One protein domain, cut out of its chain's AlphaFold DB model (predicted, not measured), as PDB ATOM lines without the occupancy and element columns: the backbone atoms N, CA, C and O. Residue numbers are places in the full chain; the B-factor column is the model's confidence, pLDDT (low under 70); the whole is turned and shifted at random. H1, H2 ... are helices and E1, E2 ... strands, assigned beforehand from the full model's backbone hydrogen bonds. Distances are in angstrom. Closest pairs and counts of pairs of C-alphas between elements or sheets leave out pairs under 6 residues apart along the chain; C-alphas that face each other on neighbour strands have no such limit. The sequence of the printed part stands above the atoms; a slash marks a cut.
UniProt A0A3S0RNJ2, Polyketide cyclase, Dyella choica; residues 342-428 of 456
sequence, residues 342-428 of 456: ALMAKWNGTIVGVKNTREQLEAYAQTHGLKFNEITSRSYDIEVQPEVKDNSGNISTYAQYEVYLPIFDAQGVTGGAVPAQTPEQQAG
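Overview. This is residues 342 to 428 of the 456 residues of the protein "Polyketide cyclase" of Dyella choica (UniProt A0A3S0RNJ2). A small, twisted wall of three antiparallel strands, in the order E1, E4, E2, has the long helix H1 slanting over one face, while its other face has no named helix. The slab is drawn out at both ends, by a narrow arm around residues 388 to 397, which includes E3, and by the loop of residues 408 to 422, which folds back and leads to the short H2, off the sheet. The printed part has 87 residues, with two named helices and four named strands in the order E1, H1, E2, E3, E4, H2, and its class is mixed, helices and strands. It is loose, with a radius of gyration of the C-alphas of 15.8 A, and flat in outline, spanning 58 by 32 by 18 A.

Arrangement. E4, residues 399 to 407, is the inner strand of the sheet. E1, residues 342 to 349, is an edge strand antiparallel to it at 161 degrees, with N 345 and O 403 at 3.0 A within hydrogen-bond range. E2, residues 380 to 385, is the other edge strand, antiparallel to E4 at 152 degrees, with N 382 and O 402 at 2.9 A within range. The sheet is only just strongly twisted, its C-alphas lying up to 4.1 A off the best plane. H1, residues 351 to 367, is on the sheet at a height of 8.0 A, making two layers, a helix on one face of a sheet. It lies over E1 and, only just, with 3 C-alphas, over E4. On the local plane it stands at 31 degrees to E1, only just slantwise to the strands. The closest C-alphas of H1 and E1 are those of Val 354 and Trp 347, 6.5 A apart; those of H1 and E4 are Arg 358 and Val 403, 6.7 A apart. E1, H1 and E2 form a split strand-helix-strand unit, two strands running the same way with E4 between them, and its crossover is right-handed. E3, residues 395 to 397, pairs with no named strand, but residues 388 to 389 pair with it antiparallel; it runs on into E4 at 67 degrees. H2, residues 423 to 426, is not on the sheet and is apart from H1. In H1, 11 of 13 O i to N i+4 pairs are within range; H2 is too short for such a pair.

Along the chain. E1 begins at C-alpha 342 (167.389, 92.597, 151.982) and measures 21.4 A. H1 measures 25.2 A, E2 15.4 A, E3 5.6 A and E4 25.3 A, E4 ending at C-alpha 407 (171.462, 95.146, 153.814). H2 measures 4.9 A and ends at C-alpha 426 (171.913, 77.004, 150.491).

Size, cuts and confidence. The two C-alphas farthest apart are those of Ser 392 and Thr 414, 58.3 A. The printed part has no cut. The links from H1 to E2 and from E4 to H2 are long. The mean pLDDT of the printed part is 89.7, and no printed residue is under 70.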
ATOM      1  N   ALA A 342     167.974  92.636 150.650       95.12
ATOM      2  CA  ALA A 342     167.389  92.597 151.982       95.12
ATOM      3  C   ALA A 342     167.443  91.176 152.546       95.12
ATOM      4  O   ALA A 342     167.233  90.201 151.823       95.12
ATOM      5  N   LEU A 343     167.679  91.059 153.849       96.19
ATOM      6  CA  LEU A 343     167.318  89.862 154.598       96.19
ATOM      7  C   LEU A 343     165.804  89.829 154.764       96.19
ATOM      8  O   LEU A 343     165.212  90.836 155.136       96.19
ATOM      9  N   MET A 344     165.186  88.681 154.510       95.75
ATOM     10  CA  MET A 344     163.749  88.493 154.664       95.75
ATOM     11  C   MET A 344     163.438  87.244 155.479       95.75
ATOM     12  O   MET A 344     163.980  86.173 155.211       95.75
ATOM     13  N   ALA A 345     162.520  87.364 156.432       95.50
ATOM     14  CA  ALA A 345     161.933  86.224 157.127       95.50
ATOM     15  C   ALA A 345     160.406  86.331 157.155       95.50
ATOM     16  O   ALA A 345     159.836  87.422 157.214       95.50
ATOM     17  N   LYS A 346     159.744  85.170 157.128       94.38
ATOM     18  CA  LYS A 346     158.290  85.071 157.256       94.38
ATOM     19  C   LYS A 346     157.892  84.914 158.710       94.38
ATOM     20  O   LYS A 346     158.392  84.022 159.393       94.38
ATOM     21  N   TRP A 347     156.937  85.728 159.134       92.69
ATOM     22  CA  TRP A 347     156.271  85.609 160.420       92.69
ATOM     23  C   TRP A 347     154.791  85.296 160.206       92.69
ATOM     24  O   TRP A 347     154.098  85.998 159.472       92.69
ATOM     25  N   ASN A 348     154.301  84.239 160.853       89.81
ATOM     26  CA  ASN A 348     152.888  83.867 160.839       89.81
ATOM     27  C   ASN A 348     152.342  84.065 162.255       89.81
ATOM     28  O   ASN A 348     152.728  83.335 163.167       89.81
ATOM     29  N   GLY A 349     151.478  85.057 162.454       88.44
ATOM     30  CA  GLY A 349     151.008  85.413 163.789       88.44
ATOM     31  C   GLY A 349     150.427  86.818 163.863       88.44
ATOM     32  O   GLY A 349     149.929  87.360 162.881       88.44
ATOM     33  N   THR A 350     150.494  87.415 165.050       86.31
ATOM     34  CA  THR A 350     150.078  88.804 165.278       86.31
ATOM     35  C   THR A 350     151.235  89.770 165.023       86.31
ATOM     36  O   THR A 350     152.404  89.375 165.020       86.31
ATOM     37  N   ILE A 351     150.928  91.060 164.881       82.88
ATOM     38  CA  ILE A 351     151.917  92.124 164.648       82.88
ATOM     39  C   ILE A 351     152.990  92.236 165.751       82.88
ATOM     40  O   ILE A 351     154.081  92.741 165.516       82.88
ATOM     41  N   VAL A 352     152.723  91.701 166.948       84.94
ATOM     42  CA  VAL A 352     153.690  91.657 168.058       84.94
ATOM     43  C   VAL A 352     154.941  90.861 167.675       84.94
ATOM     44  O   VAL A 352     156.055  91.267 168.002       84.94
ATOM     45  N   GLY A 353     154.777  89.753 166.949       88.88
ATOM     46  CA  GLY A 353     155.910  88.917 166.555       88.88
ATOM     47  C   GLY A 353     156.783  89.533 165.464       88.88
ATOM     48  O   GLY A 353     157.970  89.229 165.419       88.88
ATOM     49  N   VAL A 354     156.260  90.480 164.674       91.38
ATOM     50  CA  VAL A 354     157.045  91.213 163.664       91.38
ATOM     51  C   VAL A 354     158.207  91.972 164.307       91.38
ATOM     52  O   VAL A 354     159.315  91.959 163.772       91.38
ATOM     53  N   LYS A 355     157.994  92.570 165.491       89.50
ATOM     54  CA  LYS A 355     159.072  93.218 166.259       89.50
ATOM     55  C   LYS A 355     160.188  92.228 166.591       89.50
ATOM     56  O   LYS A 355     161.351  92.522 166.349       89.50
ATOM     57  N   ASN A 356     159.830  91.061 167.121       91.62
ATOM     58  CA  ASN A 356     160.806  90.038 167.489       91.62
ATOM     59  C   ASN A 356     161.544  89.496 166.254       91.62
ATOM     60  O   ASN A 356     162.761  89.360 166.282       91.62
ATOM     61  N   THR A 357     160.835  89.255 165.147       94.31
ATOM     62  CA  THR A 357     161.454  88.823 163.884       94.31
ATOM     63  C   THR A 357     162.447  89.850 163.349       94.31
ATOM     64  O   THR A 357     163.498  89.467 162.846       94.31
ATOM     65  N   ARG A 358     162.166  91.149 163.489       93.12
ATOM     66  CA  ARG A 358     163.110  92.208 163.113       93.12
ATOM     67  C   ARG A 358     164.397  92.142 163.934       93.12
ATOM     68  O   ARG A 358     165.470  92.086 163.347       93.12
ATOM     69  N   GLU A 359     164.288  92.064 165.259       92.88
ATOM     70  CA  GLU A 359     165.457  91.946 166.146       92.88
ATOM     71  C   GLU A 359     166.264  90.674 165.851       92.88
ATOM     72  O   GLU A 359     167.495  90.686 165.864       92.88
ATOM     73  N   GLN A 360     165.579  89.571 165.531       95.06
ATOM     74  CA  GLN A 360     166.212  88.325 165.101       95.06
ATOM     75  C   GLN A 360     166.973  88.493 163.776       95.06
ATOM     76  O   GLN A 360     168.098  88.009 163.663       95.06
ATOM     77  N   LEU A 361     166.403  89.200 162.792       96.00
ATOM     78  CA  LEU A 361     167.081  89.518 161.531       96.00
ATOM     79  C   LEU A 361     168.284  90.446 161.737       96.00
ATOM     80  O   LEU A 361     169.304  90.257 161.078       96.00
ATOM     81  N   GLU A 362     168.195  91.419 162.644       94.88
ATOM     82  CA  GLU A 362     169.305  92.311 163.000       94.88
ATOM     83  C   GLU A 362     170.448  91.530 163.654       94.88
ATOM     84  O   GLU A 362     171.598  91.637 163.225       94.88
ATOM     85  N   ALA A 363     170.138  90.684 164.642       95.31
ATOM     86  CA  ALA A 363     171.125  89.819 165.279       95.31
ATOM     87  C   ALA A 363     171.782  88.872 164.266       95.31
ATOM     88  O   ALA A 363     173.007  88.749 164.247       95.31
ATOM     89  N   TYR A 364     170.986  88.272 163.380       95.50
ATOM     90  CA  TYR A 364     171.481  87.441 162.288       95.50
ATOM     91  C   TYR A 364     172.396  88.227 161.338       95.50
ATOM     92  O   TYR A 364     173.472  87.755 160.974       95.50
ATOM     93  N   ALA A 365     172.006  89.439 160.937       95.44
ATOM     94  CA  ALA A 365     172.815  90.276 160.058       95.44
ATOM     95  C   ALA A 365     174.190  90.560 160.680       95.44
ATOM     96  O   ALA A 365     175.213  90.407 160.010       95.44
ATOM     97  N   GLN A 366     174.225  90.897 161.971       94.31
ATOM     98  CA  GLN A 366     175.469  91.192 162.682       94.31
ATOM     99  C   GLN A 366     176.386  89.970 162.800       94.31
ATOM    100  O   GLN A 366     177.581  90.088 162.530       94.31
ATOM    101  N   THR A 367     175.851  88.788 163.126       94.81
ATOM    102  CA  THR A 367     176.655  87.553 163.203       94.81
ATOM    103  C   THR A 367     177.152  87.083 161.834       94.81
ATOM    104  O   THR A 367     178.188  86.433 161.742       94.81
ATOM    105  N   HIS A 368     176.496  87.476 160.743       94.25
ATOM    106  CA  HIS A 368     176.925  87.163 159.374       94.25
ATOM    107  C   HIS A 368     177.737  88.293 158.712       94.25
ATOM    108  O   HIS A 368     178.067  88.216 157.525       94.25
ATOM    109  N   GLY A 369     178.062  89.358 159.455       92.31
ATOM    110  CA  GLY A 369     178.824  90.506 158.955       92.31
ATOM    111  C   GLY A 369     178.095  91.312 157.871       92.31
ATOM    112  O   GLY A 369     178.737  92.020 157.091       92.31
ATOM    113  N   LEU A 370     176.768  91.201 157.801       93.75
ATOM    114  CA  LEU A 370     175.906  91.955 156.896       93.75
ATOM    115  C   LEU A 370     175.619  93.326 157.513       93.75
ATOM    116  O   LEU A 370     175.173  93.432 158.655       93.75
ATOM    117  N   LYS A 371     175.905  94.394 156.766       91.94
ATOM    118  CA  LYS A 371     175.733  95.764 157.256       91.94
ATOM    119  C   LYS A 371     174.320  96.245 156.934       91.94
ATOM    120  O   LYS A 371     173.826  95.988 155.844       91.94
ATOM    121  N   PHE A 372     173.685  96.962 157.854       91.56
ATOM    122  CA  PHE A 372     172.364  97.573 157.673       91.56
ATOM    123  C   PHE A 372     172.363  98.995 158.246       91.56
ATOM    124  O   PHE A 372     173.296  99.387 158.952       91.56
ATOM    125  N   ASN A 373     171.347  99.789 157.903       85.69
ATOM    126  CA  ASN A 373     171.225 101.176 158.349       85.69
ATOM    127  C   ASN A 373     169.774 101.500 158.712       85.69
ATOM    128  O   ASN A 373     168.932 101.684 157.837       85.69
ATOM    129  N   GLU A 374     169.509 101.637 160.006       77.12
ATOM    130  CA  GLU A 374     168.173 101.918 160.544       77.12
ATOM    131  C   GLU A 374     167.666 103.337 160.249       77.12
ATOM    132  O   GLU A 374     166.483 103.611 160.410       77.12
ATOM    133  N   ILE A 375     168.524 104.258 159.805       76.12
ATOM    134  CA  ILE A 375     168.139 105.653 159.562       76.12
ATOM    135  C   ILE A 375     167.610 105.816 158.136       76.12
ATOM    136  O   ILE A 375     166.501 106.315 157.935       76.12
ATOM    137  N   THR A 376     168.408 105.400 157.149       72.56
ATOM    138  CA  THR A 376     168.148 105.653 155.719       72.56
ATOM    139  C   THR A 376     167.550 104.457 154.994       72.56
ATOM    140  O   THR A 376     167.131 104.575 153.848       72.56
ATOM    141  N   SER A 377     167.573 103.275 155.608       82.31
ATOM    142  CA  SER A 377     167.088 102.035 154.999       82.31
ATOM    143  C   SER A 377     166.467 101.154 156.070       82.31
ATOM    144  O   SER A 377     166.923 100.052 156.370       82.31
ATOM    145  N   ARG A 378     165.422 101.727 156.670       88.75
ATOM    146  CA  ARG A 378     164.653 101.158 157.775       88.75
ATOM    147  C   ARG A 378     164.154  99.762 157.432       88.75
ATOM    148  O   ARG A 378     163.736  99.495 156.304       88.75
ATOM    149  N   SER A 379     164.126  98.899 158.443       93.00
ATOM    150  CA  SER A 379     163.392  97.642 158.358       93.00
ATOM    151  C   SER A 379     161.919  97.912 158.057       93.00
ATOM    152  O   SER A 379     161.338  98.870 158.591       93.00
ATOM    153  N   TYR A 380     161.306  97.037 157.277       94.56
ATOM    154  CA  TYR A 380     159.893  97.139 156.954       94.56
ATOM    155  C   TYR A 380     159.233  95.771 156.921       94.56
ATOM    156  O   TYR A 380     159.893  94.756 156.713       94.56
ATOM    157  N   ASP A 381     157.925  95.746 157.112       95.38
ATOM    158  CA  ASP A 381     157.118  94.545 156.962       95.38
ATOM    159  C   ASP A 381     156.016  94.744 155.927       95.38
ATOM    160  O   ASP A 381     155.498  95.846 155.735       95.38
ATOM    161  N   ILE A 382     155.700  93.661 155.222       94.62
ATOM    162  CA  ILE A 382     154.602  93.587 154.264       94.62
ATOM    163  C   ILE A 382     153.597  92.578 154.802       94.62
ATOM    164  O   ILE A 382     153.937  91.407 154.990       94.62
ATOM    165  N   GLU A 383     152.351  93.003 155.015       91.94
ATOM    166  CA  GLU A 383     151.275  92.062 155.323       91.94
ATOM    167  C   GLU A 383     150.795  91.415 154.019       91.94
ATOM    168  O   GLU A 383     149.971  91.964 153.286       91.94
ATOM    169  N   VAL A 384     151.338  90.241 153.708       90.50
ATOM    170  CA  VAL A 384     151.010  89.512 152.474       90.50
ATOM    171  C   VAL A 384     149.672  88.783 152.565       90.50
ATOM    172  O   VAL A 384     149.024  88.556 151.543       90.50
ATOM    173  N   GLN A 385     149.237  88.441 153.778       88.50
ATOM    174  CA  GLN A 385     147.922  87.866 154.029       88.50
ATOM    175  C   GLN A 385     147.355  88.422 155.339       88.50
ATOM    176  O   GLN A 385     148.006  88.263 156.375       88.50
ATOM    177  N   PRO A 386     146.153  89.025 155.321       86.06
ATOM    178  CA  PRO A 386     145.527  89.529 156.529       86.06
ATOM    179  C   PRO A 386     144.999  88.408 157.418       86.06
ATOM    180  O   PRO A 386     144.699  87.298 156.968       86.06
ATOM    181  N   GLU A 387     144.847  88.732 158.697       85.19
ATOM    182  CA  GLU A 387     144.208  87.864 159.677       85.19
ATOM    183  C   GLU A 387     142.738  87.618 159.311       85.19
ATOM    184  O   GLU A 387     142.000  88.546 158.967       85.19
ATOM    185  N   VAL A 388     142.292  86.367 159.426       86.00
ATOM    186  CA  VAL A 388     140.892  85.993 159.200       86.00
ATOM    187  C   VAL A 388     140.251  85.638 160.528       86.00
ATOM    188  O   VAL A 388     140.635  84.653 161.165       86.00
ATOM    189  N   LYS A 389     139.229  86.399 160.916       84.88
ATOM    190  CA  LYS A 389     138.422  86.125 162.106       84.88
ATOM    191  C   LYS A 389     137.178  85.315 161.751       84.88
ATOM    192  O   LYS A 389     136.585  85.513 160.693       84.88
ATOM    193  N   ASP A 390     136.800  84.398 162.632       85.25
ATOM    194  CA  ASP A 390     135.523  83.697 162.550       85.25
ATOM    195  C   ASP A 390     134.352  84.609 162.966       85.25
ATOM    196  O   ASP A 390     134.537  85.732 163.444       85.25
ATOM    197  N   ASN A 391     133.121  84.113 162.817       81.31
ATOM    198  CA  ASN A 391     131.906  84.847 163.199       81.31
ATOM    199  C   ASN A 391     131.810  85.146 164.709       81.31
ATOM    200  O   ASN A 391     130.943  85.918 165.117       81.31
ATOM    201  N   SER A 392     132.668  84.536 165.530       80.25
ATOM    202  CA  SER A 392     132.761  84.755 166.977       80.25
ATOM    203  C   SER A 392     133.865  85.758 167.343       80.25
ATOM    204  O   SER A 392     134.053  86.049 168.522       80.25
ATOM    205  N   GLY A 393     134.595  86.290 166.355       76.06
ATOM    206  CA  GLY A 393     135.700  87.229 166.545       76.06
ATOM    207  C   GLY A 393     137.049  86.578 166.871       76.06
ATOM    208  O   GLY A 393     138.014  87.308 167.103       76.06
ATOM    209  N   ASN A 394     137.149  85.245 166.865       81.69
ATOM    210  CA  ASN A 394     138.403  84.531 167.107       81.69
ATOM    211  C   ASN A 394     139.223  84.401 165.823       81.69
ATOM    212  O   ASN A 394     138.675  84.273 164.730       81.69
ATOM    213  N   ILE A 395     140.548  84.353 165.956       80.88
ATOM    214  CA  ILE A 395     141.453  84.160 164.820       80.88
ATOM    215  C   ILE A 395     141.307  82.732 164.285       80.88
ATOM    216  O   ILE A 395     141.616  81.763 164.974       80.88
ATOM    217  N   SER A 396     140.854  82.601 163.041       82.31
ATOM    218  CA  SER A 396     140.780  81.321 162.325       82.31
ATOM    219  C   SER A 396     142.052  81.044 161.518       82.31
ATOM    220  O   SER A 396     142.530  79.909 161.474       82.31
ATOM    221  N   THR A 397     142.621  82.095 160.924       84.12
ATOM    222  CA  THR A 397     143.892  82.082 160.192       84.12
ATOM    223  C   THR A 397     144.694  83.298 160.620       84.12
ATOM    224  O   THR A 397     144.184  84.418 160.547       84.12
ATOM    225  N   TYR A 398     145.927  83.082 161.071       87.06
ATOM    226  CA  TYR A 398     146.812  84.183 161.438       87.06
ATOM    227  C   TYR A 398     147.244  84.980 160.207       87.06
ATOM    228  O   TYR A 398     147.336  84.433 159.104       87.06
ATOM    229  N   ALA A 399     147.547  86.262 160.409       88.94
ATOM    230  CA  ALA A 399     148.187  87.063 159.379       88.94
ATOM    231  C   ALA A 399     149.581  86.508 159.048       88.94
ATOM    232  O   ALA A 399     150.274  85.942 159.905       88.94
ATOM    233  N   GLN A 400     149.993  86.697 157.798       91.44
ATOM    234  CA  GLN A 400     151.350  86.424 157.347       91.44
ATOM    235  C   GLN A 400     152.039  87.739 157.002       91.44
ATOM    236  O   GLN A 400     151.550  88.521 156.182       91.44
ATOM    237  N   TYR A 401     153.206  87.931 157.605       93.56
ATOM    238  CA  TYR A 401     154.076  89.074 157.398       93.56
ATOM    239  C   TYR A 401     155.386  88.615 156.766       93.56
ATOM    240  O   TYR A 401     155.995  87.635 157.204       93.56
ATOM    241  N   GLU A 402     155.839  89.343 155.754       95.00
ATOM    242  CA  GLU A 402     157.211  89.264 155.260       95.00
ATOM    243  C   GLU A 402     157.984  90.436 155.864       95.00
ATOM    244  O   GLU A 402     157.695  91.593 155.566       95.00
ATOM    245  N   VAL A 403     158.926  90.135 156.760       95.88
ATOM    246  CA  VAL A 403     159.743  91.130 157.465       95.88
ATOM    247  C   VAL A 403     161.070  91.255 156.741       95.88
ATOM    248  O   VAL A 403     161.752  90.253 156.534       95.88
ATOM    249  N   TYR A 404     161.429  92.476 156.374       96.19
ATOM    250  CA  TYR A 404     162.614  92.803 155.602       96.19
ATOM    251  C   TYR A 404     163.564  93.697 156.393       96.19
ATOM    252  O   TYR A 404     163.165  94.705 156.982       96.19
ATOM    253  N   LEU A 405     164.846  93.363 156.321       95.81
ATOM    254  CA  LEU A 405     165.957  94.175 156.789       95.81
ATOM    255  C   LEU A 405     166.863  94.489 155.589       95.81
ATOM    256  O   LEU A 405     167.565  93.592 155.115       95.81
ATOM    257  N   PRO A 406     166.840  95.724 155.057       94.56
ATOM    258  CA  PRO A 406     167.763  96.147 154.008       94.56
ATOM    259  C   PRO A 406     169.224  95.986 154.437       94.56
ATOM    260  O   PRO A 406     169.598  96.369 155.547       94.56
ATOM    261  N   ILE A 407     170.050  95.436 153.549       94.62
ATOM    262  CA  ILE A 407     171.462  95.146 153.814       94.62
ATOM    263  C   ILE A 407     172.372  95.670 152.705       94.62
ATOM    264  O   ILE A 407     171.979  95.811 151.545       94.62
ATOM    265  N   PHE A 408     173.622  95.918 153.075       90.94
ATOM    266  CA  PHE A 408     174.630  96.563 152.247       90.94
ATOM    267  C   PHE A 408     175.942  95.792 152.255       90.94
ATOM    268  O   PHE A 408     176.265  95.055 153.191       90.94
ATOM    269  N   ASP A 409     176.721  96.033 151.206       87.44
ATOM    270  CA  ASP A 409     178.073  95.513 151.072       87.44
ATOM    271  C   ASP A 409     178.961  95.984 152.229       87.44
ATOM    272  O   ASP A 409     178.879  97.131 152.693       87.44
ATOM    273  N   ALA A 410     179.865  95.105 152.661       86.00
ATOM    274  CA  ALA A 410     180.878  95.445 153.647       86.00
ATOM    275  C   ALA A 410     181.871  96.452 153.042       86.00
ATOM    276  O   ALA A 410     182.719  96.110 152.217       86.00
ATOM    277  N   GLN A 411     181.759  97.714 153.457       83.88
ATOM    278  CA  GLN A 411     182.642  98.789 153.006       83.88
ATOM    279  C   GLN A 411     184.088  98.540 153.464       83.88
ATOM    280  O   GLN A 411     184.329  98.113 154.593       83.88
ATOM    281  N   GLY A 412     185.062  98.826 152.596       83.75
ATOM    282  CA  GLY A 412     186.488  98.669 152.915       83.75
ATOM    283  C   GLY A 412     186.987  97.219 152.984       83.75
ATOM    284  O   GLY A 412     188.071  96.981 153.512       83.75
ATOM    285  N   VAL A 413     186.213  96.256 152.468       89.62
ATOM    286  CA  VAL A 413     186.615  94.849 152.322       89.62
ATOM    287  C   VAL A 413     186.414  94.425 150.869       89.62
ATOM    288  O   VAL A 413     185.297  94.437 150.347       89.62
ATOM    289  N   THR A 414     187.492  94.043 150.186       93.25
ATOM    290  CA  THR A 414     187.420  93.517 148.817       93.25
ATOM    291  C   THR A 414     186.641  92.199 148.812       93.25
ATOM    292  O   THR A 414     186.799  91.379 149.707       93.25
ATOM    293  N   GLY A 415     185.738  91.996 147.847       89.06
ATOM    294  CA  GLY A 415     184.843  90.826 147.851       89.06
ATOM    295  C   GLY A 415     183.743  90.873 148.926       89.06
ATOM    296  O   GLY A 415     183.003  89.908 149.092       89.06
ATOM    297  N   GLY A 416     183.589  92.001 149.630       87.94
ATOM    298  CA  GLY A 416     182.585  92.220 150.676       87.94
ATOM    299  C   GLY A 416     181.137  92.368 150.199       87.94
ATOM    300  O   GLY A 416     180.277  92.692 151.019       87.94
ATOM    301  N   ALA A 417     180.845  92.112 148.920       90.62
ATOM    302  CA  ALA A 417     179.501  92.217 148.353       90.62
ATOM    303  C   ALA A 417     178.497  91.318 149.088       90.62
ATOM    304  O   ALA A 417     178.880  90.244 149.553       90.62
ATOM    305  N   VAL A 418     177.234  91.723 149.201       91.62
ATOM    306  CA  VAL A 418     176.185  90.897 149.819       91.62
ATOM    307  C   VAL A 418     176.098  89.527 149.113       91.62
ATOM    308  O   VAL A 418     176.033  89.479 147.881       91.62
ATOM    309  N   PRO A 419     176.104  88.399 149.852       92.12
ATOM    310  CA  PRO A 419     175.948  87.070 149.263       92.12
ATOM    311  C   PRO A 419     174.621  86.906 148.515       92.12
ATOM    312  O   PRO A 419     173.603  87.460 148.912       92.12
ATOM    313  N   ALA A 420     174.604  86.072 147.473       90.81
ATOM    314  CA  ALA A 420     173.378  85.793 146.720       90.81
ATOM    315  C   ALA A 420     172.347  84.966 147.511       90.81
ATOM    316  O   ALA A 420     171.155  85.030 147.223       90.81
ATOM    317  N   GLN A 421     172.805  84.162 148.474       91.81
ATOM    318  CA  GLN A 421     171.969  83.283 149.289       91.81
ATOM    319  C   GLN A 421     172.467  83.253 150.734       91.81
ATOM    320  O   GLN A 421     173.674  83.342 150.969       91.81
ATOM    321  N   THR A 422     171.548  83.085 151.684       93.50
ATOM    322  CA  THR A 422     171.877  82.735 153.073       93.50
ATOM    323  C   THR A 422     172.311  81.268 153.180       93.50
ATOM    324  O   THR A 422     171.961  80.462 152.307       93.50
ATOM    325  N   PRO A 423     173.028  80.866 154.245       91.25
ATOM    326  CA  PRO A 423     173.300  79.455 154.506       91.25
ATOM    327  C   PRO A 423     172.017  78.614 154.633       91.25
ATOM    328  O   PRO A 423     171.995  77.467 154.193       91.25
ATOM    329  N   GLU A 424     170.923  79.174 155.164       92.38
ATOM    330  CA  GLU A 424     169.608  78.525 155.219       92.38
ATOM    331  C   GLU A 424     169.077  78.191 153.822       92.38
ATOM    332  O   GLU A 424     168.629  77.067 153.572       92.38
ATOM    333  N   GLN A 425     169.158  79.155 152.899       90.06
ATOM    334  CA  GLN A 425     168.759  78.964 151.505       90.06
ATOM    335  C   GLN A 425     169.648  77.935 150.804       90.06
ATOM    336  O   GLN A 425     169.136  77.081 150.080       90.06
ATOM    337  N   GLN A 426     170.963  77.980 151.037       90.00
ATOM    338  CA  GLN A 426     171.913  77.004 150.491       90.00
ATOM    339  C   GLN A 426     171.652  75.590 151.023       90.00
ATOM    340  O   GLN A 426     171.759  74.618 150.277       90.00
ATOM    341  N   ALA A 427     171.245  75.471 152.289       87.38
ATOM    342  CA  ALA A 427     170.863  74.211 152.920       87.38
ATOM    343  C   ALA A 427     169.455  73.720 152.528       87.38
ATOM    344  O   ALA A 427     169.034  72.653 152.979       87.38
ATOM    345  N   GLY A 428     168.708  74.477 151.712       87.06
ATOM    346  CA  GLY A 428     167.364  74.111 151.262       87.06
ATOM    347  C   GLY A 428     166.303  74.125 152.367       87.06
ATOM    348  O   GLY A 428     165.273  73.456 152.232       87.06
TER     349      GLY A 428